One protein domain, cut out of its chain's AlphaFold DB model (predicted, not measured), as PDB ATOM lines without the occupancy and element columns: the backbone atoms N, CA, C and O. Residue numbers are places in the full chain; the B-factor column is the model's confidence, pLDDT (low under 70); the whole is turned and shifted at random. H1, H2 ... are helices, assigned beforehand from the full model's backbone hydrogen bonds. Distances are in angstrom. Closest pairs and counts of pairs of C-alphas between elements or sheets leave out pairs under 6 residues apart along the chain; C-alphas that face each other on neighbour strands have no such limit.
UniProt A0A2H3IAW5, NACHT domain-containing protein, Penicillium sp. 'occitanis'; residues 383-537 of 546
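What this domain is: This is residues 383 to 537 of the 546 residues of the protein "NACHT domain-containing protein" of Penicillium sp. 'occitanis' (UniProt A0A2H3IAW5). The model is an elongated, two-lobed arrangement of helices: H1, H2, H3 and H4 pack together as one lobe, and H6, H7 and H8 make a looser second lobe, with H5 as a bridge between them. In the second lobe the long H8 has H7 crossing it and H6 at its last residues, while the long link of residues 499 to 517 makes the far end. The printed part has 155 residues with eight named helices, H1 to H8 in order, and no named strand; the class is all helix. The whole is loose, with a radius of gyration of the C-alphas of 19.2 A, and spans 59 by 32 by 28 A.

Where its parts are: H1, residues 386 to 397, begins with C-alpha 386 at (11.164, -8.453, -30.296) and is 16.8 A long from first to last C-alpha. H2, residues 408 to 420, measures 18.2 A, and H3, residues 425 to 440, 22.2 A. H4 is residues 445 to 453. H5, residues 459 to 469, measures 15.0 A and begins with C-alpha 459 at (14.520, -15.577, -45.344). H6, residues 475 to 487, measures 18.1 A. H7 is residues 493 to 498. H8, residues 518 to 536, is the longest at 25.9 A and ends with C-alpha 536 at (26.876, -24.831, -45.032).

How they stand to each other: H2 touches H1 with residues 414 to 418 alone, at a steep tilt of 45 degrees, opposite ways; the closest C-alphas, of Glu 390 and Val 418, are 5.9 A apart. H1 touches H3 at a shallow tilt of 25 degrees, the same way, closest at the C-alphas of Thr 393 and Val 432, 6.8 A. H3 and H4 form a helical hairpin, closest at the C-alphas of Leu 435 and Leu 448, 6.5 A. H1 and H4 are apart. H5 is close to H3 but not clearly touching, closest at the C-alphas of Trp 427 and Leu 459, 6.1 A. H8 touches H7 with residues 521 to 528 alone, about perpendicular at 80 degrees, closest at the C-alphas of Ser 497 and Val 528, 5.9 A. With residues 535 to 536 alone it touches H6, about perpendicular at 74 degrees; the closest C-alphas, of Ser 478 and Leu 535, are 5.1 A apart. Every O i to N i+4 pair is within hydrogen-bond range in H1, H2, H4, H5, H6 and H8; H3 has 11 of 12, and H7 has 0 of 2 but 3 of 3 O i to N i+3 pairs.

The domain as a whole: The two C-alphas farthest apart, of Lys 406 and Asp 506, are 59.1 A apart. The printed part has no cut. The link from H7 to H8 is long, and residues 486 to 491, of which 486 to 487 belong to H6, stand free. The mean pLDDT of the printed part is 81.9; residues 489, 508 and 511 to 515 are under 70.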
ATOM      1  N   HIS A 383       5.069 -10.876 -33.692       84.06
ATOM      2  CA  HIS A 383       4.951  -9.545 -33.086       84.06
ATOM      3  C   HIS A 383       5.377  -9.504 -31.610       84.06
ATOM      4  O   HIS A 383       5.522  -8.422 -31.042       84.06
ATOM      5  N   LEU A 384       5.562 -10.665 -30.973       85.25
ATOM      6  CA  LEU A 384       5.799 -10.790 -29.532       85.25
ATOM      7  C   LEU A 384       7.255 -11.124 -29.179       85.25
ATOM      8  O   LEU A 384       7.618 -11.065 -28.011       85.25
ATOM      9  N   THR A 385       8.100 -11.427 -30.165       88.06
ATOM     10  CA  THR A 385       9.472 -11.923 -29.954       88.06
ATOM     11  C   THR A 385      10.553 -10.840 -29.965       88.06
ATOM     12  O   THR A 385      11.731 -11.149 -29.798       88.06
ATOM     13  N   ARG A 386      10.196  -9.559 -30.143       89.44
ATOM     14  CA  ARG A 386      11.164  -8.453 -30.296       89.44
ATOM     15  C   ARG A 386      12.172  -8.369 -29.141       89.44
ATOM     16  O   ARG A 386      13.372  -8.301 -29.389       89.44
ATOM     17  N   ALA A 387      11.688  -8.389 -27.898       87.94
ATOM     18  CA  ALA A 387      12.540  -8.295 -26.710       87.94
ATOM     19  C   ALA A 387      13.442  -9.531 -26.549       87.94
ATOM     20  O   ALA A 387      14.605  -9.410 -26.170       87.94
ATOM     21  N   ASP A 388      12.930 -10.717 -26.891       89.81
ATOM     22  CA  ASP A 388      13.703 -11.959 -26.835       89.81
ATOM     23  C   ASP A 388      14.817 -11.971 -27.892       89.81
ATOM     24  O   ASP A 388      15.931 -12.422 -27.622       89.81
ATOM     25  N   ILE A 389      14.541 -11.441 -29.089       90.50
ATOM     26  CA  ILE A 389      15.522 -11.278 -30.170       90.50
ATOM     27  C   ILE A 389      16.634 -10.308 -29.757       90.50
ATOM     28  O   ILE A 389      17.813 -10.596 -29.988       90.50
ATOM     29  N   GLU A 390      16.279  -9.181 -29.138       90.94
ATOM     30  CA  GLU A 390      17.240  -8.202 -28.620       90.94
ATOM     31  C   GLU A 390      18.156  -8.840 -27.570       90.94
ATOM     32  O   GLU A 390      19.383  -8.796 -27.702       90.94
ATOM     33  N   LEU A 391      17.562  -9.526 -26.588       90.94
ATOM     34  CA  LEU A 391      18.295 -10.229 -25.541       90.94
ATOM     35  C   LEU A 391      19.229 -11.297 -26.127       90.94
ATOM     36  O   LEU A 391      20.402 -11.362 -25.754       90.94
ATOM     37  N   PHE A 392      18.737 -12.112 -27.064       92.00
ATOM     38  CA  PHE A 392      19.531 -13.141 -27.737       92.00
ATOM     39  C   PHE A 392      20.721 -12.544 -28.496       92.00
ATOM     40  O   PHE A 392      21.842 -13.048 -28.388       92.00
ATOM     41  N   THR A 393      20.490 -11.471 -29.252       90.31
ATOM     42  CA  THR A 393      21.517 -10.819 -30.071       90.31
ATOM     43  C   THR A 393      22.602 -10.210 -29.190       90.31
ATOM     44  O   THR A 393      23.789 -10.468 -29.404       90.31
ATOM     45  N   MET A 394      22.200  -9.485 -28.143       88.62
ATOM     46  CA  MET A 394      23.129  -8.859 -27.206       88.62
ATOM     47  C   MET A 394      23.953  -9.903 -26.445       88.62
ATOM     48  O   MET A 394      25.180  -9.860 -26.488       88.62
ATOM     49  N   ALA A 395      23.304 -10.911 -25.852       88.75
ATOM     50  CA  ALA A 395      23.990 -11.983 -25.126       88.75
ATOM     51  C   ALA A 395      24.925 -12.817 -26.020       88.75
ATOM     52  O   ALA A 395      25.885 -13.426 -25.540       88.75
ATOM     53  N   THR A 396      24.646 -12.883 -27.323       87.69
ATOM     54  CA  THR A 396      25.500 -13.584 -28.284       87.69
ATOM     55  C   THR A 396      26.743 -12.769 -28.632       87.69
ATOM     56  O   THR A 396      27.834 -13.338 -28.661       87.69
ATOM     57  N   PHE A 397      26.615 -11.457 -28.850       87.00
ATOM     58  CA  PHE A 397      27.765 -10.600 -29.145       87.00
ATOM     59  C   PHE A 397      28.641 -10.311 -27.922       87.00
ATOM     60  O   PHE A 397      29.857 -10.274 -28.068       87.00
ATOM     61  N   GLU A 398      28.073 -10.209 -26.715       86.50
ATOM     62  CA  GLU A 398      28.829  -9.991 -25.465       86.50
ATOM     63  C   GLU A 398      29.869 -11.081 -25.166       86.50
ATOM     64  O   GLU A 398      30.816 -10.854 -24.412       86.50
ATOM     65  N   LYS A 399      29.734 -12.267 -25.769       84.00
ATOM     66  CA  LYS A 399      30.728 -13.345 -25.655       84.00
ATOM     67  C   LYS A 399      32.032 -13.031 -26.390       84.00
ATOM     68  O   LYS A 399      33.058 -13.638 -26.088       84.00
ATOM     69  N   GLU A 400      32.007 -12.128 -27.364       82.44
ATOM     70  CA  GLU A 400      33.164 -11.792 -28.186       82.44
ATOM     71  C   GLU A 400      33.903 -10.578 -27.604       82.44
ATOM     72  O   GLU A 400      33.337  -9.509 -27.400       82.44
ATOM     73  N   SER A 401      35.215 -10.718 -27.399       72.44
ATOM     74  CA  SER A 401      36.067  -9.695 -26.756       72.44
ATOM     75  C   SER A 401      36.098  -8.307 -27.426       72.44
ATOM     76  O   SER A 401      36.559  -7.352 -26.808       72.44
ATOM     77  N   ASN A 402      35.621  -8.184 -28.670       73.19
ATOM     78  CA  ASN A 402      35.595  -6.931 -29.437       73.19
ATOM     79  C   ASN A 402      34.230  -6.228 -29.429       73.19
ATOM     80  O   ASN A 402      34.084  -5.196 -30.083       73.19
ATOM     81  N   PHE A 403      33.231  -6.789 -28.750       77.75
ATOM     82  CA  PHE A 403      31.934  -6.151 -28.581       77.75
ATOM     83  C   PHE A 403      31.908  -5.401 -27.248       77.75
ATOM     84  O   PHE A 403      32.033  -6.005 -26.184       77.75
ATOM     85  N   ASP A 404      31.738  -4.080 -27.305       79.06
ATOM     86  CA  ASP A 404      31.514  -3.260 -26.116       79.06
ATOM     87  C   ASP A 404      30.060  -2.793 -26.092       79.06
ATOM     88  O   ASP A 404      29.648  -1.958 -26.896       79.06
ATOM     89  N   ASN A 405      29.286  -3.301 -25.131       73.69
ATOM     90  CA  ASN A 405      27.904  -2.879 -24.902       73.69
ATOM     91  C   ASN A 405      27.818  -1.388 -24.494       73.69
ATOM     92  O   ASN A 405      26.741  -0.804 -24.456       73.69
ATOM     93  N   LYS A 406      28.925  -0.715 -24.166       76.50
ATOM     94  CA  LYS A 406      28.934   0.738 -23.927       76.50
ATOM     95  C   LYS A 406      29.121   1.564 -25.201       76.50
ATOM     96  O   LYS A 406      28.862   2.764 -25.151       76.50
ATOM     97  N   ASP A 407      29.544   0.956 -26.309       82.62
ATOM     98  CA  ASP A 407      29.659   1.637 -27.599       82.62
ATOM     99  C   ASP A 407      28.272   1.778 -28.244       82.62
ATOM    100  O   ASP A 407      27.579   0.792 -28.509       82.62
ATOM    101  N   GLU A 408      27.877   3.020 -28.515       83.88
ATOM    102  CA  GLU A 408      26.619   3.371 -29.180       83.88
ATOM    103  C   GLU A 408      26.492   2.660 -30.535       83.88
ATOM    104  O   GLU A 408      25.449   2.094 -30.843       83.88
ATOM    105  N   LYS A 409      27.595   2.533 -31.286       81.25
ATOM    106  CA  LYS A 409      27.590   1.877 -32.603       81.25
ATOM    107  C   LYS A 409      27.313   0.379 -32.522       81.25
ATOM    108  O   LYS A 409      26.769  -0.199 -33.461       81.25
ATOM    109  N   CYS A 410      27.721  -0.264 -31.430       81.44
ATOM    110  CA  CYS A 410      27.456  -1.680 -31.192       81.44
ATOM    111  C   CYS A 410      25.978  -1.907 -30.866       81.44
ATOM    112  O   CYS A 410      25.387  -2.858 -31.375       81.44
ATOM    113  N   ARG A 411      25.367  -1.007 -30.084       85.25
ATOM    114  CA  ARG A 411      23.924  -1.037 -29.800       85.25
ATOM    115  C   ARG A 411      23.086  -0.750 -31.036       85.25
ATOM    116  O   ARG A 411      22.095  -1.440 -31.246       85.25
ATOM    117  N   ASP A 412      23.518   0.188 -31.875       87.69
ATOM    118  CA  ASP A 412      22.833   0.501 -33.130       87.69
ATOM    119  C   ASP A 412      22.703  -0.739 -34.021       87.69
ATOM    120  O   ASP A 412      21.629  -1.002 -34.544       87.69
ATOM    121  N   ILE A 413      23.760  -1.554 -34.145       87.69
ATOM    122  CA  ILE A 413      23.698  -2.802 -34.926       87.69
ATOM    123  C   ILE A 413      22.704  -3.797 -34.321       87.69
ATOM    124  O   ILE A 413      21.979  -4.459 -35.061       87.69
ATOM    125  N   VAL A 414      22.664  -3.928 -32.991       88.94
ATOM    126  CA  VAL A 414      21.686  -4.802 -32.322       88.94
ATOM    127  C   VAL A 414      20.269  -4.331 -32.636       88.94
ATOM    128  O   VAL A 414      19.430  -5.146 -33.016       88.94
ATOM    129  N   GLN A 415      20.020  -3.025 -32.550       90.19
ATOM    130  CA  GLN A 415      18.710  -2.452 -32.830       90.19
ATOM    131  C   GLN A 415      18.313  -2.620 -34.304       90.19
ATOM    132  O   GLN A 415      17.199  -3.060 -34.583       90.19
ATOM    133  N   ASP A 416      19.244  -2.390 -35.233       89.88
ATOM    134  CA  ASP A 416      19.043  -2.590 -36.673       89.88
ATOM    135  C   ASP A 416      18.659  -4.051 -36.997       89.88
ATOM    136  O   ASP A 416      17.768  -4.301 -37.818       89.88
ATOM    137  N   ILE A 417      19.295  -5.029 -36.330       90.25
ATOM    138  CA  ILE A 417      18.970  -6.461 -36.448       90.25
ATOM    139  C   ILE A 417      17.565  -6.737 -35.913       90.25
ATOM    140  O   ILE A 417      16.783  -7.387 -36.602       90.25
ATOM    141  N   VAL A 418      17.241  -6.246 -34.714       90.50
ATOM    142  CA  VAL A 418      15.930  -6.438 -34.072       90.50
ATOM    143  C   VAL A 418      14.807  -5.881 -34.947       90.50
ATOM    144  O   VAL A 418      13.798  -6.554 -35.147       90.50
ATOM    145  N   ASP A 419      14.994  -4.687 -35.510       89.44
ATOM    146  CA  ASP A 419      14.002  -4.036 -36.369       89.44
ATOM    147  C   ASP A 419      13.875  -4.710 -37.744       89.44
ATOM    148  O   ASP A 419      12.812  -4.668 -38.361       89.44
ATOM    149  N   SER A 420      14.938  -5.357 -38.229       88.56
ATOM    150  CA  SER A 420      14.929  -6.070 -39.515       88.56
ATOM    151  C   SER A 420      14.489  -7.531 -39.411       88.56
ATOM    152  O   SER A 420      14.219  -8.144 -40.441       88.56
ATOM    153  N   ALA A 421      14.423  -8.087 -38.199       87.25
ATOM    154  CA  ALA A 421      14.145  -9.498 -37.958       87.25
ATOM    155  C   ALA A 421      12.697  -9.914 -38.234       87.25
ATOM    156  O   ALA A 421      12.451 -11.100 -38.438       87.25
ATOM    157  N   ASP A 422      11.751  -8.973 -38.154       85.31
ATOM    158  CA  ASP A 422      10.303  -9.216 -38.277       85.31
ATOM    159  C   ASP A 422       9.809 -10.417 -37.437       85.31
ATOM    160  O   ASP A 422       8.980 -11.226 -37.847       85.31
ATOM    161  N   GLY A 423      10.415 -10.605 -36.260       85.19
ATOM    162  CA  GLY A 423      10.116 -11.712 -35.348       85.19
ATOM    163  C   GLY A 423      10.678 -13.088 -35.738       85.19
ATOM    164  O   GLY A 423      10.472 -14.055 -35.000       85.19
ATOM    165  N   VAL A 424      11.409 -13.205 -36.851       88.44
ATOM    166  CA  VAL A 424      11.945 -14.470 -37.378       88.44
ATOM    167  C   VAL A 424      13.295 -14.806 -36.735       88.44
ATOM    168  O   VAL A 424      14.367 -14.440 -37.217       88.44
ATOM    169  N   PHE A 425      13.263 -15.592 -35.658       87.88
ATOM    170  CA  PHE A 425      14.468 -16.022 -34.930       87.88
ATOM    171  C   PHE A 425      15.521 -16.729 -35.796       87.88
ATOM    172  O   PHE A 425      16.721 -16.561 -35.573       87.88
ATOM    173  N   LEU A 426      15.095 -17.520 -36.787       85.50
ATOM    174  CA  LEU A 426      16.022 -18.201 -37.692       85.50
ATOM    175  C   LEU A 426      16.840 -17.196 -38.516       85.50
ATOM    176  O   LEU A 426      18.054 -17.350 -38.635       85.50
ATOM    177  N   TRP A 427      16.198 -16.136 -39.011       90.69
ATOM    178  CA  TRP A 427      16.869 -15.053 -39.727       90.69
ATOM    179  C   TRP A 427      17.905 -14.374 -38.826       90.69
ATOM    180  O   TRP A 427      19.076 -14.274 -39.195       90.69
ATOM    181  N   VAL A 428      17.510 -14.021 -37.596       89.94
ATOM    182  CA  VAL A 428      18.401 -13.407 -36.595       89.94
ATOM    183  C   VAL A 428      19.618 -14.287 -36.348       89.94
ATOM    184  O   VAL A 428      20.745 -13.807 -36.409       89.94
ATOM    185  N   ARG A 429      19.421 -15.589 -36.116       88.38
ATOM    186  CA  ARG A 429      20.518 -16.535 -35.869       88.38
ATOM    187  C   ARG A 429      21.528 -16.548 -37.018       88.38
ATOM    188  O   ARG A 429      22.732 -16.532 -36.760       88.38
ATOM    189  N   LEU A 430      21.058 -16.567 -38.267       85.44
ATOM    190  CA  LEU A 430      21.917 -16.577 -39.456       85.44
ATOM    191  C   LEU A 430      22.680 -15.255 -39.620       85.44
ATOM    192  O   LEU A 430      23.893 -15.261 -39.848       85.44
ATOM    193  N   VAL A 431      21.997 -14.123 -39.445       88.94
ATOM    194  CA  VAL A 431      22.597 -12.786 -39.541       88.94
ATOM    195  C   VAL A 431      23.629 -12.565 -38.441       88.94
ATOM    196  O   VAL A 431      24.775 -12.221 -38.734       88.94
ATOM    197  N   VAL A 432      23.266 -12.842 -37.186       89.44
ATOM    198  CA  VAL A 432      24.162 -12.730 -36.028       89.44
ATOM    199  C   VAL A 432      25.396 -13.603 -36.229       89.44
ATOM    200  O   VAL A 432      26.507 -13.111 -36.057       89.44
ATOM    201  N   ARG A 433      25.256 -14.851 -36.696       85.31
ATOM    202  CA  ARG A 433      26.411 -15.706 -37.031       85.31
ATOM    203  C   ARG A 433      27.302 -15.135 -38.127       85.31
ATOM    204  O   ARG A 433      28.525 -15.141 -37.994       85.31
ATOM    205  N   SER A 434      26.714 -14.605 -39.195       84.00
ATOM    206  CA  SER A 434      27.480 -13.979 -40.276       84.00
ATOM    207  C   SER A 434      28.260 -12.748 -39.795       84.00
ATOM    208  O   SER A 434      29.380 -12.495 -40.262       84.00
ATOM    209  N   LEU A 435      27.702 -11.989 -38.849       86.56
ATOM    210  CA  LEU A 435      28.345 -10.826 -38.236       86.56
ATOM    211  C   LEU A 435      29.370 -11.208 -37.159       86.56
ATOM    212  O   LEU A 435      30.417 -10.565 -37.090       86.56
ATOM    213  N   LEU A 436      29.145 -12.285 -36.396       84.19
ATOM    214  CA  LEU A 436      30.100 -12.830 -35.420       84.19
ATOM    215  C   LEU A 436      31.457 -13.113 -36.064       84.19
ATOM    216  O   LEU A 436      32.494 -12.735 -35.522       84.19
ATOM    217  N   ASN A 437      31.457 -13.700 -37.265       76.69
ATOM    218  CA  ASN A 437      32.692 -13.882 -38.022       76.69
ATOM    219  C   ASN A 437      33.402 -12.544 -38.252       76.69
ATOM    220  O   ASN A 437      34.613 -12.459 -38.101       76.69
ATOM    221  N   GLY A 438      32.675 -11.467 -38.536       77.56
ATOM    222  CA  GLY A 438      33.286 -10.153 -38.689       77.56
ATOM    223  C   GLY A 438      33.894  -9.582 -37.396       77.56
ATOM    224  O   GLY A 438      34.981  -9.003 -37.448       77.56
ATOM    225  N   PHE A 439      33.261  -9.812 -36.240       78.44
ATOM    226  CA  PHE A 439      33.814  -9.436 -34.932       78.44
ATOM    227  C   PHE A 439      35.097 -10.210 -34.593       78.44
ATOM    228  O   PHE A 439      36.060  -9.617 -34.097       78.44
ATOM    229  N   ARG A 440      35.161 -11.505 -34.927       79.31
ATOM    230  CA  ARG A 440      36.360 -12.344 -34.732       79.31
ATOM    231  C   ARG A 440      37.563 -11.864 -35.542       79.31
ATOM    232  O   ARG A 440      38.680 -11.849 -35.033       79.31
ATOM    233  N   HIS A 441      37.333 -11.399 -36.770       77.88
ATOM    234  CA  HIS A 441      38.379 -10.857 -37.649       77.88
ATOM    235  C   HIS A 441      38.756  -9.395 -37.331       77.88
ATOM    236  O   HIS A 441      39.543  -8.794 -38.059       77.88
ATOM    237  N   ARG A 442      38.227  -8.821 -36.236       76.25
ATOM    238  CA  ARG A 442      38.466  -7.435 -35.790       76.25
ATOM    239  C   ARG A 442      38.083  -6.365 -36.819       76.25
ATOM    240  O   ARG A 442      38.725  -5.315 -36.884       76.25
ATOM    241  N   TYR A 443      37.051  -6.603 -37.630       80.25
ATOM    242  CA  TYR A 443      36.581  -5.561 -38.539       80.25
ATOM    243  C   TYR A 443      35.954  -4.389 -37.769       80.25
ATOM    244  O   TYR A 443      35.274  -4.614 -36.766       80.25
ATOM    245  N   PRO A 444      36.132  -3.141 -38.240       81.94
ATOM    246  CA  PRO A 444      35.451  -1.993 -37.656       81.94
ATOM    247  C   PRO A 444      33.931  -2.163 -37.699       81.94
ATOM    248  O   PRO A 444      33.385  -2.639 -38.695       81.94
ATOM    249  N   VAL A 445      33.241  -1.671 -36.669       81.31
ATOM    250  CA  VAL A 445      31.770  -1.717 -36.554       81.31
ATOM    251  C   VAL A 445      31.074  -1.122 -37.792       81.31
ATOM    252  O   VAL A 445      30.077  -1.656 -38.264       81.31
ATOM    253  N   ALA A 446      31.657  -0.089 -38.412       82.62
ATOM    254  CA  ALA A 446      31.151   0.495 -39.659       82.62
ATOM    255  C   ALA A 446      31.139  -0.492 -40.846       82.62
ATOM    256  O   ALA A 446      30.207  -0.487 -41.644       82.62
ATOM    257  N   HIS A 447      32.146  -1.366 -40.949       82.69
ATOM    258  CA  HIS A 447      32.200  -2.401 -41.984       82.69
ATOM    259  C   HIS A 447      31.176  -3.513 -41.715       82.69
ATOM    260  O   HIS A 447      30.588  -4.055 -42.649       82.69
ATOM    261  N   LEU A 448      30.910  -3.826 -40.442       83.06
ATOM    262  CA  LEU A 448      29.856  -4.770 -40.057       83.06
ATOM    263  C   LEU A 448      28.465  -4.226 -40.385       83.06
ATOM    264  O   LEU A 448      27.643  -4.972 -40.908       83.06
ATOM    265  N   LYS A 449      28.239  -2.927 -40.163       83.94
ATOM    266  CA  LYS A 449      27.003  -2.241 -40.553       83.94
ATOM    267  C   LYS A 449      26.810  -2.253 -42.073       83.94
ATOM    268  O   LYS A 449      25.782  -2.711 -42.546       83.94
ATOM    269  N   GLN A 450      27.855  -1.939 -42.843       84.69
ATOM    270  CA  GLN A 450      27.811  -2.071 -44.303       84.69
ATOM    271  C   GLN A 450      27.521  -3.514 -44.752       84.69
ATOM    272  O   GLN A 450      26.773  -3.742 -45.702       84.69
ATOM    273  N   LYS A 451      28.096  -4.516 -44.073       84.25
ATOM    274  CA  LYS A 451      27.809  -5.929 -44.352       84.25
ATOM    275  C   LYS A 451      26.348  -6.268 -44.048       84.25
ATOM    276  O   LYS A 451      25.735  -6.981 -44.843       84.25
ATOM    277  N   PHE A 452      25.803  -5.761 -42.946       87.19
ATOM    278  CA  PHE A 452      24.402  -5.918 -42.563       87.19
ATOM    279  C   PHE A 452      23.449  -5.278 -43.581       87.19
ATOM    280  O   PHE A 452      22.532  -5.953 -44.028       87.19
ATOM    281  N   ASP A 453      23.734  -4.061 -44.055       85.06
ATOM    282  CA  ASP A 453      22.894  -3.344 -45.030       85.06
ATOM    283  C   ASP A 453      22.721  -4.104 -46.355       85.06
ATOM    284  O   ASP A 453      21.736  -3.936 -47.070       85.06
ATOM    285  N   THR A 454      23.676  -4.971 -46.701       85.56
ATOM    286  CA  THR A 454      23.561  -5.822 -47.894       85.56
ATOM    287  C   THR A 454      22.684  -7.059 -47.674       85.56
ATOM    288  O   THR A 454      22.449  -7.801 -48.631       85.56
ATOM    289  N   MET A 455      22.302  -7.395 -46.437       84.06
ATOM    290  CA  MET A 455      21.535  -8.604 -46.119       84.06
ATOM    291  C   MET A 455      20.037  -8.382 -46.362       84.06
ATOM    292  O   MET A 455      19.482  -7.385 -45.907       84.06
ATOM    293  N   PRO A 456      19.365  -9.299 -47.075       87.38
ATOM    294  CA  PRO A 456      17.933  -9.191 -47.306       87.38
ATOM    295  C   PRO A 456      17.144  -9.535 -46.039       87.38
ATOM    296  O   PRO A 456      17.585 -10.342 -45.220       87.38
ATOM    297  N   ARG A 457      15.960  -8.932 -45.905       85.06
ATOM    298  CA  ARG A 457      15.038  -9.164 -44.780       85.06
ATOM    299  C   ARG A 457      14.267 -10.476 -44.907       85.06
ATOM    300  O   ARG A 457      13.998 -11.133 -43.913       85.06
ATOM    301  N   GLU A 458      13.945 -10.874 -46.133       83.44
ATOM    302  CA  GLU A 458      13.248 -12.132 -46.397       83.44
ATOM    303  C   GLU A 458      14.201 -13.320 -46.256       83.44
ATOM    304  O   GLU A 458      15.334 -13.295 -46.751       83.44
ATOM    305  N   LEU A 459      13.726 -14.379 -45.598       83.56
ATOM    306  CA  LEU A 459      14.520 -15.577 -45.344       83.56
ATOM    307  C   LEU A 459      14.914 -16.293 -46.648       83.56
ATOM    308  O   LEU A 459      16.050 -16.741 -46.763       83.56
ATOM    309  N   ASP A 460      14.027 -16.326 -47.647       79.19
ATOM    310  CA  ASP A 460      14.295 -16.953 -48.950       79.19
ATOM    311  C   ASP A 460      15.439 -16.248 -49.690       79.19
ATOM    312  O   ASP A 460      16.407 -16.880 -50.110       79.19
ATOM    313  N   LEU A 461      15.397 -14.915 -49.747       85.31
ATOM    314  CA  LEU A 461      16.475 -14.111 -50.325       85.31
ATOM    315  C   LEU A 461      17.776 -14.236 -49.517       85.31
ATOM    316  O   LEU A 461      18.874 -14.152 -50.076       85.31
ATOM    317  N   LEU A 462      17.679 -14.421 -48.195       84.12
ATOM    318  CA  LEU A 462      18.845 -14.659 -47.348       84.12
ATOM    319  C   LEU A 462      19.473 -16.017 -47.667       84.12
ATOM    320  O   LEU A 462      20.695 -16.085 -47.796       84.12
ATOM    321  N   PHE A 463      18.667 -17.064 -47.853       81.94
ATOM    322  CA  PHE A 463      19.147 -18.359 -48.326       81.94
ATOM    323  C   PHE A 463      19.795 -18.241 -49.703       81.94
ATOM    324  O   PHE A 463      20.920 -18.706 -49.865       81.94
ATOM    325  N   ASP A 464      19.175 -17.539 -50.656       83.44
ATOM    326  CA  ASP A 464      19.770 -17.291 -51.974       83.44
ATOM    327  C   ASP A 464      21.127 -16.604 -51.853       83.44
ATOM    328  O   ASP A 464      22.090 -16.988 -52.517       83.44
ATOM    329  N   LYS A 465      21.250 -15.598 -50.985       83.00
ATOM    330  CA  LYS A 465      22.527 -14.925 -50.742       83.00
ATOM    331  C   LYS A 465      23.552 -15.862 -50.101       83.00
ATOM    332  O   LYS A 465      24.718 -15.824 -50.492       83.00
ATOM    333  N   ILE A 466      23.142 -16.691 -49.142       82.81
ATOM    334  CA  ILE A 466      24.009 -17.685 -48.498       82.81
ATOM    335  C   ILE A 466      24.507 -18.688 -49.541       82.81
ATOM    336  O   ILE A 466      25.720 -18.844 -49.688       82.81
ATOM    337  N   PHE A 467      23.613 -19.291 -50.322       80.62
ATOM    338  CA  PHE A 467      23.971 -20.252 -51.363       80.62
ATOM    339  C   PHE A 467      24.812 -19.621 -52.475       80.62
ATOM    340  O   PHE A 467      25.772 -20.228 -52.945       80.62
ATOM    341  N   ASN A 468      24.528 -18.371 -52.851       83.50
ATOM    342  CA  ASN A 468      25.326 -17.658 -53.845       83.50
ATOM    343  C   ASN A 468      26.706 -17.232 -53.329       83.50
ATOM    344  O   ASN A 468      27.624 -17.089 -54.134       83.50
ATOM    345  N   SER A 469      26.868 -17.056 -52.014       80.94
ATOM    346  CA  SER A 469      28.160 -16.745 -51.392       80.94
ATOM    347  C   SER A 469      29.123 -17.932 -51.340       80.94
ATOM    348  O   SER A 469      30.305 -17.736 -51.066       80.94
ATOM    349  N   ILE A 470      28.628 -19.151 -51.573       81.81
ATOM    350  CA  ILE A 470      29.462 -20.347 -51.689       81.81
ATOM    351  C   ILE A 470      30.124 -20.327 -53.069       81.81
ATOM    352  O   ILE A 470      29.443 -20.146 -54.090       81.81
ATOM    353  N   ASP A 471      31.443 -20.523 -53.089       81.38
ATOM    354  CA  ASP A 471      32.234 -20.588 -54.314       81.38
ATOM    355  C   ASP A 471      31.686 -21.652 -55.265       81.38
ATOM    356  O   ASP A 471      31.235 -22.719 -54.846       81.38
ATOM    357  N   SER A 472      31.707 -21.378 -56.570       78.75
ATOM    358  CA  SER A 472      31.090 -22.267 -57.564       78.75
ATOM    359  C   SER A 472      31.679 -23.681 -57.570       78.75
ATOM    360  O   SER A 472      30.958 -24.612 -57.915       78.75
ATOM    361  N   SER A 473      32.949 -23.842 -57.177       78.88
ATOM    362  CA  SER A 473      33.606 -25.147 -57.000       78.88
ATOM    363  C   SER A 473      33.029 -25.958 -55.838       78.88
ATOM    364  O   SER A 473      33.027 -27.182 -55.878       78.88
ATOM    365  N   ASP A 474      32.504 -25.275 -54.824       82.25
ATOM    366  CA  ASP A 474      32.140 -25.854 -53.532       82.25
ATOM    367  C   ASP A 474      30.623 -26.079 -53.410       82.25
ATOM    368  O   ASP A 474      30.155 -26.828 -52.547       82.25
ATOM    369  N   ARG A 475      29.836 -25.464 -54.304       82.50
ATOM    370  CA  ARG A 475      28.368 -25.578 -54.340       82.50
ATOM    371  C   ARG A 475      27.887 -27.011 -54.510       82.50
ATOM    372  O   ARG A 475      26.919 -27.400 -53.866       82.50
ATOM    373  N   GLU A 476      28.543 -27.806 -55.354       81.56
ATOM    374  CA  GLU A 476      28.149 -29.205 -55.556       81.56
ATOM    375  C   GLU A 476      28.314 -30.022 -54.270       81.56
ATOM    376  O   GLU A 476      27.402 -30.748 -53.865       81.56
ATOM    377  N   LYS A 477      29.438 -29.834 -53.572       82.25
ATOM    378  CA  LYS A 477      29.717 -30.485 -52.291       82.25
ATOM    379  C   LYS A 477      28.754 -30.026 -51.193       82.25
ATOM    380  O   LYS A 477      28.202 -30.864 -50.479       82.25
ATOM    381  N   SER A 478      28.496 -28.721 -51.103       85.06
ATOM    382  CA  SER A 478      27.520 -28.141 -50.172       85.06
ATOM    383  C   SER A 478      26.110 -28.700 -50.397       85.06
ATOM    384  O   SER A 478      25.475 -29.177 -49.457       85.06
ATOM    385  N   ASN A 479      25.651 -28.760 -51.651       83.88
ATOM    386  CA  ASN A 479      24.339 -29.312 -51.993       83.88
ATOM    387  C   ASN A 479      24.212 -30.784 -51.586       83.88
ATOM    388  O   ASN A 479      23.207 -31.166 -50.986       83.88
ATOM    389  N   LYS A 480      25.227 -31.617 -51.865       83.38
ATOM    390  CA  LYS A 480      25.235 -33.028 -51.436       83.38
ATOM    391  C   LYS A 480      25.143 -33.147 -49.918       83.38
ATOM    392  O   LYS A 480      24.368 -33.959 -49.418       83.38
ATOM    393  N   MET A 481      25.903 -32.326 -49.199       84.69
ATOM    394  CA  MET A 481      25.925 -32.314 -47.740       84.69
ATOM    395  C   MET A 481      24.559 -31.945 -47.146       84.69
ATOM    396  O   MET A 481      24.039 -32.676 -46.305       84.69
ATOM    397  N   LEU A 482      23.951 -30.862 -47.636       84.62
ATOM    398  CA  LEU A 482      22.635 -30.389 -47.205       84.62
ATOM    399  C   LEU A 482      21.530 -31.400 -47.520       84.62
ATOM    400  O   LEU A 482      20.716 -31.706 -46.652       84.62
ATOM    401  N   LEU A 483      21.524 -31.964 -48.730       83.62
ATOM    402  CA  LEU A 483      20.522 -32.950 -49.138       83.62
ATOM    403  C   LEU A 483      20.633 -34.250 -48.334       83.62
ATOM    404  O   LEU A 483      19.609 -34.797 -47.926       83.62
ATOM    405  N   LEU A 484      21.850 -34.740 -48.079       82.38
ATOM    406  CA  LEU A 484      22.057 -35.937 -47.261       82.38
ATOM    407  C   LEU A 484      21.604 -35.708 -45.816       82.38
ATOM    408  O   LEU A 484      20.895 -36.548 -45.272       82.38
ATOM    409  N   ALA A 485      21.959 -34.568 -45.219       83.31
ATOM    410  CA  ALA A 485      21.558 -34.237 -43.854       83.31
ATOM    411  C   ALA A 485      20.037 -34.044 -43.717       83.31
ATOM    412  O   ALA A 485      19.444 -34.537 -42.760       83.31
ATOM    413  N   ALA A 486      19.392 -33.384 -44.686       82.62
ATOM    414  CA  ALA A 486      17.950 -33.136 -44.666       82.62
ATOM    415  C   ALA A 486      17.122 -34.426 -44.785       82.62
ATOM    416  O   ALA A 486      16.113 -34.580 -44.101       82.62
ATOM    417  N   ASN A 487      17.553 -35.369 -45.629       79.00
ATOM    418  CA  ASN A 487      16.837 -36.633 -45.827       79.00
ATOM    419  C   ASN A 487      17.191 -37.691 -44.771       79.00
ATOM    420  O   ASN A 487      16.418 -38.621 -44.538       79.00
ATOM    421  N   TYR A 488      18.356 -37.568 -44.130       79.88
ATOM    422  CA  TYR A 488      18.863 -38.542 -43.169       79.88
ATOM    423  C   TYR A 488      19.482 -37.829 -41.947       79.88
ATOM    424  O   TYR A 488      20.703 -37.724 -41.834       79.88
ATOM    425  N   PRO A 489      18.662 -37.382 -40.977       67.12
ATOM    426  CA  PRO A 489      19.106 -36.533 -39.863       67.12
ATOM    427  C   PRO A 489      20.033 -37.218 -38.837       67.12
ATOM    428  O   PRO A 489      20.540 -36.556 -37.942       67.12
ATOM    429  N   ASN A 490      20.278 -38.528 -38.965       70.00
ATOM    430  CA  ASN A 490      21.119 -39.323 -38.057       70.00
ATOM    431  C   ASN A 490      22.360 -39.909 -38.760       70.00
ATOM    432  O   ASN A 490      22.798 -41.014 -38.433       70.00
ATOM    433  N   LEU A 491      22.879 -39.237 -39.790       75.12
ATOM    434  CA  LEU A 491      24.111 -39.672 -40.451       75.12
ATOM    435  C   LEU A 491      25.326 -39.387 -39.571       75.12
ATOM    436  O   LEU A 491      25.471 -38.298 -39.025       75.12
ATOM    437  N   ASN A 492      26.228 -40.362 -39.497       79.06
ATOM    438  CA  ASN A 492      27.493 -40.210 -38.794       79.06
ATOM    439  C   ASN A 492      28.380 -39.176 -39.517       79.06
ATOM    440  O   ASN A 492      28.544 -39.255 -40.737       79.06
ATOM    441  N   ILE A 493      28.994 -38.253 -38.767       80.44
ATOM    442  CA  ILE A 493      29.882 -37.191 -39.284       80.44
ATOM    443  C   ILE A 493      30.953 -37.735 -40.234       80.44
ATOM    444  O   ILE A 493      31.249 -37.107 -41.253       80.44
ATOM    445  N   LEU A 494      31.514 -38.914 -39.944       79.38
ATOM    446  CA  LEU A 494      32.553 -39.545 -40.763       79.38
ATOM    447  C   LEU A 494      32.119 -39.754 -42.213       79.38
ATOM    448  O   LEU A 494      32.949 -39.661 -43.116       79.38
ATOM    449  N   MET A 495      30.825 -39.979 -42.447       80.12
ATOM    450  CA  MET A 495      30.280 -40.187 -43.786       80.12
ATOM    451  C   MET A 495      30.460 -38.944 -44.659       80.12
ATOM    452  O   MET A 495      30.710 -39.055 -45.855       80.12
ATOM    453  N   PHE A 496      30.426 -37.750 -44.067       83.31
ATOM    454  CA  PHE A 496      30.649 -36.517 -44.811       83.31
ATOM    455  C   PHE A 496      32.123 -36.288 -45.184       83.31
ATOM    456  O   PHE A 496      32.410 -35.471 -46.057       83.31
ATOM    457  N   SER A 497      33.067 -37.025 -44.581       82.19
ATOM    458  CA  SER A 497      34.479 -36.968 -44.985       82.19
ATOM    459  C   SER A 497      34.739 -37.611 -46.353       82.19
ATOM    460  O   SER A 497      35.759 -37.312 -46.964       82.19
ATOM    461  N   TRP A 498      33.813 -38.442 -46.846       82.62
ATOM    462  CA  TRP A 498      33.907 -39.139 -48.137       82.62
ATOM    463  C   TRP A 498      33.059 -38.489 -49.237       82.62
ATOM    464  O   TRP A 498      32.815 -39.104 -50.269       82.62
ATOM    465  N   LEU A 499      32.563 -37.261 -49.037       80.88
ATOM    466  CA  LEU A 499      31.704 -36.589 -50.026       80.88
ATOM    467  C   LEU A 499      32.369 -36.434 -51.400       80.88
ATOM    468  O   LEU A 499      31.674 -36.511 -52.413       80.88
ATOM    469  N   ASP A 500      33.685 -36.220 -51.419       78.31
ATOM    470  CA  ASP A 500      34.463 -36.060 -52.652       78.31
ATOM    471  C   ASP A 500      34.670 -37.408 -53.365       78.31
ATOM    472  O   ASP A 500      34.741 -37.459 -54.589       78.31
ATOM    473  N   ASP A 501      34.667 -38.511 -52.609       78.88
ATOM    474  CA  ASP A 501      34.827 -39.868 -53.133       78.88
ATOM    475  C   ASP A 501      33.534 -40.412 -53.771       78.88
ATOM    476  O   ASP A 501      33.566 -41.393 -54.502       78.88
ATOM    477  N   LEU A 502      32.376 -39.779 -53.542       74.38
ATOM    478  CA  LEU A 502      31.079 -40.234 -54.075       74.38
ATOM    479  C   LEU A 502      30.964 -40.179 -55.604       74.38
ATOM    480  O   LEU A 502      30.034 -40.751 -56.176       74.38
ATOM    481  N   GLU A 503      31.837 -39.427 -56.267       71.62
ATOM    482  CA  GLU A 503      31.893 -39.360 -57.732       71.62
ATOM    483  C   GLU A 503      32.837 -40.395 -58.339       71.62
ATOM    484  O   GLU A 503      32.793 -40.627 -59.547       71.62
ATOM    485  N   ASP A 504      33.663 -41.030 -57.510       77.62
ATOM    486  CA  ASP A 504      34.583 -42.066 -57.940       77.62
ATOM    487  C   ASP A 504      33.795 -43.353 -58.257       77.62
ATOM    488  O   ASP A 504      33.094 -43.879 -57.383       77.62
ATOM    489  N   PRO A 505      33.870 -43.884 -59.494       72.31
ATOM    490  CA  PRO A 505      33.197 -45.130 -59.857       72.31
ATOM    491  C   PRO A 505      33.684 -46.330 -59.036       72.31
ATOM    492  O   PRO A 505      32.937 -47.300 -58.895       72.31
ATOM    493  N   ASP A 506      34.897 -46.259 -58.485       73.00
ATOM    494  CA  ASP A 506      35.479 -47.307 -57.658       73.00
ATOM    495  C   ASP A 506      35.125 -47.144 -56.170       73.00
ATOM    496  O   ASP A 506      35.428 -48.033 -55.375       73.00
ATOM    497  N   PHE A 507      34.450 -46.067 -55.742       74.62
ATOM    498  CA  PHE A 507      33.951 -45.929 -54.367       74.62
ATOM    499  C   PHE A 507      32.793 -46.911 -54.097       74.62
ATOM    500  O   PHE A 507      31.856 -47.010 -54.896       74.62
ATOM    501  N   PRO A 508      32.786 -47.646 -52.964       68.00
ATOM    502  CA  PRO A 508      33.585 -47.463 -51.747       68.00
ATOM    503  C   PRO A 508      34.875 -48.297 -51.649       68.00
ATOM    504  O   PRO A 508      35.329 -48.563 -50.540       68.00
ATOM    505  N   PHE A 509      35.478 -48.732 -52.755       76.69
ATOM    506  CA  PHE A 509      36.692 -49.569 -52.806       76.69
ATOM    507  C   PHE A 509      37.943 -48.839 -53.321       76.69
ATOM    508  O   PHE A 509      39.014 -49.437 -53.395       76.69
ATOM    509  N   ASN A 510      37.823 -47.549 -53.629       74.88
ATOM    510  CA  ASN A 510      38.884 -46.703 -54.172       74.88
ATOM    511  C   ASN A 510      40.130 -46.561 -53.271       74.88
ATOM    512  O   ASN A 510      41.226 -46.280 -53.752       74.88
ATOM    513  N   ALA A 511      39.985 -46.800 -51.968       69.75
ATOM    514  CA  ALA A 511      41.076 -46.833 -51.001       69.75
ATOM    515  C   ALA A 511      41.065 -48.147 -50.202       69.75
ATOM    516  O   ALA A 511      39.979 -48.691 -49.951       69.75
ATOM    517  N   PRO A 512      42.234 -48.633 -49.727       67.44
ATOM    518  CA  PRO A 512      42.301 -49.820 -48.880       67.44
ATOM    519  C   PRO A 512      41.342 -49.672 -47.697       67.44
ATOM    520  O   PRO A 512      41.264 -48.622 -47.053       67.44
ATOM    521  N   ILE A 513      40.537 -50.707 -47.477       68.00
ATOM    522  CA  ILE A 513      39.581 -50.763 -46.375       68.00
ATOM    523  C   ILE A 513      40.400 -51.113 -45.140       68.00
ATOM    524  O   ILE A 513      40.837 -52.249 -45.007       68.00
ATOM    525  N   GLN A 514      40.663 -50.106 -44.310       66.69
ATOM    526  CA  GLN A 514      41.339 -50.254 -43.027       66.69
ATOM    527  C   GLN A 514      40.518 -49.557 -41.942       66.69
ATOM    528  O   GLN A 514      39.966 -48.476 -42.174       66.69
ATOM    529  N   ALA A 515      40.435 -50.169 -40.763       67.31
ATOM    530  CA  ALA A 515      39.864 -49.552 -39.576       67.31
ATOM    531  C   ALA A 515      40.642 -48.277 -39.225       67.31
ATOM    532  O   ALA A 515      41.853 -48.320 -39.008       67.31
ATOM    533  N   TYR A 516      39.943 -47.144 -39.140       74.00
ATOM    534  CA  TYR A 516      40.562 -45.908 -38.672       74.00
ATOM    535  C   TYR A 516      40.898 -46.005 -37.188       74.00
ATOM    536  O   TYR A 516      40.114 -46.511 -36.380       74.00
ATOM    537  N   SER A 517      42.061 -45.476 -36.831       76.56
ATOM    538  CA  SER A 517      42.424 -45.226 -35.444       76.56
ATOM    539  C   SER A 517      41.565 -44.109 -34.841       76.56
ATOM    540  O   SER A 517      41.057 -43.234 -35.547       76.56
ATOM    541  N   ASP A 518      41.460 -44.072 -33.511       74.81
ATOM    542  CA  ASP A 518      40.734 -43.003 -32.807       74.81
ATOM    543  C   ASP A 518      41.295 -41.602 -33.106       74.81
ATOM    544  O   ASP A 518      40.581 -40.607 -32.993       74.81
ATOM    545  N   VAL A 519      42.584 -41.504 -33.459       78.62
ATOM    546  CA  VAL A 519      43.224 -40.243 -33.865       78.62
ATOM    547  C   VAL A 519      42.702 -39.814 -35.235       78.62
ATOM    548  O   VAL A 519      42.211 -38.700 -35.367       78.62
ATOM    549  N   GLU A 520      42.697 -40.717 -36.216       78.75
ATOM    550  CA  GLU A 520      42.199 -40.430 -37.567       78.75
ATOM    551  C   GLU A 520      40.699 -40.113 -37.586       78.75
ATOM    552  O   GLU A 520      40.257 -39.255 -38.351       78.75
ATOM    553  N   ILE A 521      39.905 -40.767 -36.730       79.06
ATOM    554  CA  ILE A 521      38.480 -40.453 -36.558       79.06
ATOM    555  C   ILE A 521      38.311 -39.016 -36.059       79.06
ATOM    556  O   ILE A 521      37.512 -38.266 -36.621       79.06
ATOM    557  N   ARG A 522      39.079 -38.604 -35.040       80.75
ATOM    558  CA  ARG A 522      39.023 -37.231 -34.515       80.75
ATOM    559  C   ARG A 522      39.466 -36.200 -35.547       80.75
ATOM    560  O   ARG A 522      38.757 -35.215 -35.731       80.75
ATOM    561  N   ASP A 523      40.561 -36.456 -36.256       83.50
ATOM    562  CA  ASP A 523      41.076 -35.547 -37.285       83.50
ATOM    563  C   ASP A 523      40.056 -35.372 -38.422       83.50
ATOM    564  O   ASP A 523      39.811 -34.259 -38.891       83.50
ATOM    565  N   ARG A 524      39.379 -36.455 -38.828       82.38
ATOM    566  CA  ARG A 524      38.293 -36.398 -39.820       82.38
ATOM    567  C   ARG A 524      37.054 -35.676 -39.299       82.38
ATOM    568  O   ARG A 524      36.443 -34.926 -40.056       82.38
ATOM    569  N   HIS A 525      36.680 -35.863 -38.032       83.12
ATOM    570  CA  HIS A 525      35.591 -35.101 -37.411       83.12
ATOM    571  C   HIS A 525      35.897 -33.601 -37.405       83.12
ATOM    572  O   HIS A 525      35.035 -32.798 -37.760       83.12
ATOM    573  N   GLU A 526      37.119 -33.218 -37.031       83.12
ATOM    574  CA  GLU A 526      37.552 -31.822 -37.031       83.12
ATOM    575  C   GLU A 526      37.584 -31.252 -38.454       83.12
ATOM    576  O   GLU A 526      37.055 -30.166 -38.695       83.12
ATOM    577  N   PHE A 527      38.088 -32.021 -39.422       84.06
ATOM    578  CA  PHE A 527      38.064 -31.649 -40.835       84.06
ATOM    579  C   PHE A 527      36.638 -31.397 -41.346       84.06
ATOM    580  O   PHE A 527      36.365 -30.338 -41.914       84.06
ATOM    581  N   VAL A 528      35.702 -32.323 -41.109       83.88
ATOM    582  CA  VAL A 528      34.295 -32.163 -41.517       83.88
ATOM    583  C   VAL A 528      33.641 -30.986 -40.795       83.88
ATOM    584  O   VAL A 528      32.876 -30.246 -41.408       83.88
ATOM    585  N   ARG A 529      33.970 -30.751 -39.521       82.88
ATOM    586  CA  ARG A 529      33.481 -29.593 -38.759       82.88
ATOM    587  C   ARG A 529      33.932 -28.264 -39.369       82.88
ATOM    588  O   ARG A 529      33.128 -27.340 -39.456       82.88
ATOM    589  N   LEU A 530      35.185 -28.169 -39.812       80.38
ATOM    590  CA  LEU A 530      35.705 -26.984 -40.504       80.38
ATOM    591  C   LEU A 530      35.054 -26.805 -41.884       80.38
ATOM    592  O   LEU A 530      34.710 -25.687 -42.271       80.38
ATOM    593  N   GLN A 531      34.829 -27.905 -42.607       80.25
ATOM    594  CA  GLN A 531      34.126 -27.896 -43.893       80.25
ATOM    595  C   GLN A 531      32.657 -27.473 -43.743       80.25
ATOM    596  O   GLN A 531      32.166 -26.703 -44.559       80.25
ATOM    597  N   LEU A 532      31.963 -27.909 -42.688       81.38
ATOM    598  CA  LEU A 532      30.573 -27.536 -42.396       81.38
ATOM    599  C   LEU A 532      30.384 -26.024 -42.269       81.38
ATOM    600  O   LEU A 532      29.447 -25.471 -42.846       81.38
ATOM    601  N   ASP A 533      31.280 -25.347 -41.550       73.94
ATOM    602  CA  ASP A 533      31.198 -23.894 -41.367       73.94
ATOM    603  C   ASP A 533      31.401 -23.147 -42.699       73.94
ATOM    604  O   ASP A 533      30.676 -22.202 -43.023       73.94
ATOM    605  N   GLY A 534      32.332 -23.630 -43.530       74.50
ATOM    606  CA  GLY A 534      32.617 -23.068 -44.852       74.50
ATOM    607  C   GLY A 534      31.512 -23.310 -45.885       74.50
ATOM    608  O   GLY A 534      31.087 -22.360 -46.549       74.50
ATOM    609  N   LEU A 535      31.046 -24.559 -45.990       77.81
ATOM    610  CA  LEU A 535      30.150 -25.056 -47.040       77.81
ATOM    611  C   LEU A 535      28.671 -24.860 -46.715       77.81
ATOM    612  O   LEU A 535      27.880 -24.651 -47.627       77.81
ATOM    613  N   CYS A 536      28.280 -24.930 -45.441       76.75
ATOM    614  CA  CYS A 536      26.876 -24.831 -45.032       76.75
ATOM    615  C   CYS A 536      26.550 -23.497 -44.350       76.75
ATOM    616  O   CYS A 536      25.386 -23.256 -44.042       76.75
ATOM    617  N   LYS A 537      27.550 -22.631 -44.104       76.12
ATOM    618  CA  LYS A 537      27.403 -21.262 -43.559       76.12
ATOM    619  C   LYS A 537      26.469 -21.167 -42.336       76.12
ATOM    620  O   LYS A 537      25.772 -20.172 -42.153       76.12
TER     621      LYS A 537